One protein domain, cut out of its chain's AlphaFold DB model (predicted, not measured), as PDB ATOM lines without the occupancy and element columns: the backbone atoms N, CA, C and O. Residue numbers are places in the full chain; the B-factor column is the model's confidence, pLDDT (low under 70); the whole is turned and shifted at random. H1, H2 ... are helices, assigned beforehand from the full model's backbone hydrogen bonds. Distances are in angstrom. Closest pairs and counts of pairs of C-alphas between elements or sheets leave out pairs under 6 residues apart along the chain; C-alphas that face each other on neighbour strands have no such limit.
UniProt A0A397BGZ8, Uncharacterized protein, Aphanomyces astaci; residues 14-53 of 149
ATOM      1  N   MET A  14      88.787 -18.406  15.485       82.56
ATOM      2  CA  MET A  14      90.099 -18.646  16.082       82.56
ATOM      3  C   MET A  14      90.017 -18.540  17.607       82.56
ATOM      4  O   MET A  14      89.494 -17.562  18.134       82.56
ATOM      5  N   GLY A  15      90.589 -19.516  18.320       83.38
ATOM      6  CA  GLY A  15      90.511 -19.597  19.787       83.38
ATOM      7  C   GLY A  15      89.157 -20.123  20.278       83.38
ATOM      8  O   GLY A  15      88.511 -20.893  19.570       83.38
ATOM      9  N   ASN A  16      88.707 -19.689  21.462       86.62
ATOM     10  CA  ASN A  16      87.405 -20.061  22.049       86.62
ATOM     11  C   ASN A  16      86.237 -19.285  21.409       86.62
ATOM     12  O   ASN A  16      85.360 -18.769  22.096       86.62
ATOM     13  N   TRP A  17      86.224 -19.185  20.079       87.00
ATOM     14  CA  TRP A  17      85.237 -18.397  19.338       87.00
ATOM     15  C   TRP A  17      83.793 -18.856  19.601       87.00
ATOM     16  O   TRP A  17      82.888 -18.028  19.592       87.00
ATOM     17  N   VAL A  18      83.581 -20.149  19.887       89.56
ATOM     18  CA  VAL A  18      82.260 -20.718  20.210       89.56
ATOM     19  C   VAL A  18      81.710 -20.145  21.518       89.56
ATOM     20  O   VAL A  18      80.570 -19.687  21.556       89.56
ATOM     21  N   GLU A  19      82.516 -20.128  22.585       87.62
ATOM     22  CA  GLU A  19      82.113 -19.542  23.871       87.62
ATOM     23  C   GLU A  19      81.930 -18.025  23.748       87.62
ATOM     24  O   GLU A  19      80.959 -17.479  24.262       87.62
ATOM     25  N   GLU A  20      82.822 -17.346  23.020       87.50
ATOM     26  CA  GLU A  20      82.727 -15.905  22.752       87.50
ATOM     27  C   GLU A  20      81.440 -15.542  21.992       87.50
ATOM     28  O   GLU A  20      80.805 -14.526  22.283       87.50
ATOM     29  N   GLU A  21      81.023 -16.367  21.028       88.25
ATOM     30  CA  GLU A  21      79.800 -16.149  20.259       88.25
ATOM     31  C   GLU A  21      78.536 -16.435  21.075       88.25
ATOM     32  O   GLU A  21      77.597 -15.636  21.017       88.25
ATOM     33  N   ALA A  22      78.525 -17.503  21.877       86.81
ATOM     34  CA  ALA A  22      77.434 -17.789  22.810       86.81
ATOM     35  C   ALA A  22      77.272 -16.653  23.835       86.81
ATOM     36  O   ALA A  22      76.185 -16.103  24.010       86.81
ATOM     37  N   LEU A  23      78.381 -16.195  24.420       86.94
ATOM     38  CA  LEU A  23      78.389 -15.101  25.388       86.94
ATOM     39  C   LEU A  23      77.931 -13.773  24.775       86.94
ATOM     40  O   LEU A  23      77.223 -12.994  25.420       86.94
ATOM     41  N   ARG A  24      78.305 -13.516  23.515       86.81
ATOM     42  CA  ARG A  24      77.841 -12.354  22.747       86.81
ATOM     43  C   ARG A  24      76.348 -12.435  22.450       86.81
ATOM     44  O   ARG A  24      75.675 -11.414  22.548       86.81
ATOM     45  N   ARG A  25      75.828 -13.612  22.100       86.50
ATOM     46  CA  ARG A  25      74.394 -13.818  21.867       86.50
ATOM     47  C   ARG A  25      73.577 -13.490  23.119       86.50
ATOM     48  O   ARG A  25      72.552 -12.825  23.001       86.50
ATOM     49  N   ASP A  26      74.067 -13.885  24.291       83.94
ATOM     50  CA  ASP A  26      73.328 -13.732  25.549       83.94
ATOM     51  C   ASP A  26      73.526 -12.363  26.212       83.94
ATOM     52  O   ASP A  26      72.613 -11.833  26.848       83.94
ATOM     53  N   THR A  27      74.716 -11.763  26.084       80.94
ATOM     54  CA  THR A  27      75.078 -10.533  26.816       80.94
ATOM     55  C   THR A  27      75.393  -9.327  25.935       80.94
ATOM     56  O   THR A  27      75.567  -8.221  26.449       80.94
ATOM     57  N   GLY A  28      75.473  -9.515  24.616       83.81
ATOM     58  CA  GLY A  28      75.858  -8.491  23.642       83.81
ATOM     59  C   GLY A  28      77.364  -8.235  23.542       83.81
ATOM     60  O   GLY A  28      77.775  -7.449  22.695       83.81
ATOM     61  N   SER A  29      78.197  -8.885  24.366       84.12
ATOM     62  CA  SER A  29      79.658  -8.728  24.339       84.12
ATOM     63  C   SER A  29      80.371 -10.074  24.427       84.12
ATOM     64  O   SER A  29      80.022 -10.933  25.236       84.12
ATOM     65  N   SER A  30      81.391 -10.241  23.588       82.19
ATOM     66  CA  SER A  30      82.127 -11.496  23.401       82.19
ATOM     67  C   SER A  30      83.187 -11.749  24.474       82.19
ATOM     68  O   SER A  30      83.511 -12.890  24.791       82.19
ATOM     69  N   ARG A  31      83.737 -10.676  25.058       80.38
ATOM     70  CA  ARG A  31      84.847 -10.718  26.022       80.38
ATOM     71  C   ARG A  31      84.587  -9.741  27.164       80.38
ATOM     72  O   ARG A  31      83.487  -9.713  27.704       80.38
ATOM     73  N   TYR A  32      85.600  -9.007  27.613       75.56
ATOM     74  CA  TYR A  32      85.506  -8.107  28.754       75.56
ATOM     75  C   TYR A  32      84.823  -6.794  28.366       75.56
ATOM     76  O   TYR A  32      85.290  -6.091  27.473       75.56
ATOM     77  N   LYS A  33      83.762  -6.433  29.092       72.94
ATOM     78  CA  LYS A  33      83.204  -5.084  29.036       72.94
ATOM     79  C   LYS A  33      83.980  -4.200  30.006       72.94
ATOM     80  O   LYS A  33      83.984  -4.450  31.209       72.94
ATOM     81  N   THR A  34      84.646  -3.175  29.484       70.94
ATOM     82  CA  THR A  34      85.326  -2.171  30.308       70.94
ATOM     83  C   THR A  34      84.322  -1.378  31.135       70.94
ATOM     84  O   THR A  34      83.234  -1.065  30.648       70.94
ATOM     85  N   TRP A  35      84.700  -1.034  32.368       73.25
ATOM     86  CA  TRP A  35      83.892  -0.199  33.254       73.25
ATOM     87  C   TRP A  35      83.464   1.095  32.552       73.25
ATOM     88  O   TRP A  35      84.306   1.809  32.002       73.25
ATOM     89  N   SER A  36      82.168   1.409  32.584       73.81
ATOM     90  CA  SER A  36      81.651   2.699  32.127       73.81
ATOM     91  C   SER A  36      80.914   3.417  33.266       73.81
ATOM     92  O   SER A  36      80.198   2.769  34.030       73.81
ATOM     93  N   PRO A  37      81.013   4.755  33.388       72.19
ATOM     94  CA  PRO A  37      80.316   5.494  34.446       72.19
ATOM     95  C   PRO A  37      78.789   5.341  34.421       72.19
ATOM     96  O   PRO A  37      78.138   5.487  35.450       72.19
ATOM     97  N   LYS A  38      78.208   5.064  33.245       73.06
ATOM     98  CA  LYS A  38      76.756   4.924  33.060       73.06
ATOM     99  C   LYS A  38      76.243   3.504  33.310       73.06
ATOM    100  O   LYS A  38      75.096   3.349  33.704       73.06
ATOM    101  N   GLU A  39      77.060   2.481  33.063       69.38
ATOM    102  CA  GLU A  39      76.614   1.076  33.061       69.38
ATOM    103  C   GLU A  39      77.405   0.179  34.032       69.38
ATOM    104  O   GLU A  39      77.097  -1.007  34.173       69.38
ATOM    105  N   GLY A  40      78.424   0.716  34.710       73.75
ATOM    106  CA  GLY A  40      79.313  -0.032  35.598       73.75
ATOM    107  C   GLY A  40      80.146  -1.084  34.856       73.75
ATOM    108  O   GLY A  40      80.521  -0.902  33.700       73.75
ATOM    109  N   MET A  41      80.435  -2.206  35.524       69.94
ATOM    110  CA  MET A  41      81.163  -3.367  34.967       69.94
ATOM    111  C   MET A  41      80.292  -4.270  34.065       69.94
ATOM    112  O   MET A  41      80.722  -5.349  33.661       69.94
ATOM    113  N   GLY A  42      79.052  -3.866  33.762       72.06
ATOM    114  CA  GLY A  42      78.075  -4.715  33.079       72.06
ATOM    115  C   GLY A  42      77.466  -5.806  33.972       72.06
ATOM    116  O   GLY A  42      77.716  -5.880  35.175       72.06
ATOM    117  N   ARG A  43      76.611  -6.655  33.382       74.88
ATOM    118  CA  ARG A  43      75.931  -7.755  34.088       74.88
ATOM    119  C   ARG A  43      76.848  -8.981  34.166       74.88
ATOM    120  O   ARG A  43      77.154  -9.581  33.141       74.88
ATOM    121  N   SER A  44      77.247  -9.373  35.375       81.81
ATOM    122  CA  SER A  44      78.087 -10.559  35.618       81.81
ATOM    123  C   SER A  44      77.287 -11.858  35.730       81.81
ATOM    124  O   SER A  44      77.762 -12.900  35.296       81.81
ATOM    125  N   HIS A  45      76.062 -11.797  36.260       83.31
ATOM    126  CA  HIS A  45      75.209 -12.970  36.485       83.31
ATOM    127  C   HIS A  45      75.056 -13.904  35.261       83.31
ATOM    128  O   HIS A  45      75.356 -15.090  35.412       83.31
ATOM    129  N   PRO A  46      74.705 -13.411  34.049       83.50
ATOM    130  CA  PRO A  46      74.560 -14.274  32.872       83.50
ATOM    131  C   PRO A  46      75.873 -14.898  32.382       83.50
ATOM    132  O   PRO A  46      75.847 -15.798  31.557       83.50
ATOM    133  N   ARG A  47      77.026 -14.427  32.869       83.75
ATOM    134  CA  ARG A  47      78.352 -14.875  32.423       83.75
ATOM    135  C   ARG A  47      78.952 -15.963  33.315       83.75
ATOM    136  O   ARG A  47      79.982 -16.514  32.950       83.75
ATOM    137  N   VAL A  48      78.381 -16.198  34.501       85.12
ATOM    138  CA  VAL A  48      79.012 -17.031  35.545       85.12
ATOM    139  C   VAL A  48      78.100 -18.146  36.060       85.12
ATOM    140  O   VAL A  48      78.583 -19.257  36.230       85.12
ATOM    141  N   ILE A  49      76.817 -17.872  36.348       84.94
ATOM    142  CA  ILE A  49      75.941 -18.815  37.093       84.94
ATOM    143  C   ILE A  49      74.572 -19.016  36.412       84.94
ATOM    144  O   ILE A  49      73.755 -19.806  36.870       84.94
ATOM    145  N   ALA A  50      74.271 -18.296  35.331       84.88
ATOM    146  CA  ALA A  50      72.984 -18.458  34.664       84.88
ATOM    147  C   ALA A  50      72.953 -19.738  33.819       84.88
ATOM    148  O   ALA A  50      73.859 -19.990  33.027       84.88
ATOM    149  N   HIS A  51      71.867 -20.494  33.956       85.88
ATOM    150  CA  HIS A  51      71.568 -21.668  33.145       85.88
ATOM    151  C   HIS A  51      70.237 -21.434  32.423       85.88
ATOM    152  O   HIS A  51      69.278 -20.963  33.035       85.88
ATOM    153  N   SER A  52      70.177 -21.715  31.121       83.94
ATOM    154  CA  SER A  52      68.976 -21.474  30.301       83.94
ATOM    155  C   SER A  52      67.800 -22.385  30.661       83.94
ATOM    156  O   SER A  52      66.658 -22.070  30.351       83.94
ATOM    157  N   ASP A  53      68.091 -23.516  31.293       85.62
ATOM    158  CA  ASP A  53      67.160 -24.530  31.783       85.62
ATOM    159  C   ASP A  53      66.878 -24.397  33.290       85.62
ATOM    160  O   ASP A  53      66.259 -25.278  33.888       85.62
TER     161      ASP A  53
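This is residues 14 to 53 of the 149 residues of an uncharacterized protein of Aphanomyces astaci (UniProt A0A397BGZ8). There is little regular structure: one helix, H1, meets a single short turn of helix, H2, and a long loop between them swings out and folds back, its residues 35 to 40 sticking out. Residues 48 to 53 form a tail that also stands free. The 40 printed residues hold H1 then H2, all helix in class, with 15 residues in named elements and no named strand. The whole is flat, 30 by 28 by 13 A, and only just loose, close to compact, with a radius of gyration of the C-alphas of 11.1 A.

Start at H1, residues 17 to 27, where every O i to N i+4 pair is within hydrogen-bond range. It touches H2, residues 45 to 48; look at their closest C-alphas, Leu 23 and Arg 47, 7.0 A apart. H2 is too short for such a pair, but its one O i to N i+3 pair is within range.

Find C-alpha 17 at (85.237, -18.397, 19.338); from there H1 runs 14.9 A to C-alpha 27. H2 ends at C-alpha 48, (79.012, -17.031, 35.545).

The farthest C-alphas, Pro 37 and Asp 53, are 32.9 A apart. The link from H1 to H2 is long, 17 residues. The printed part has no cut; residues 39 and 41 are under pLDDT 70.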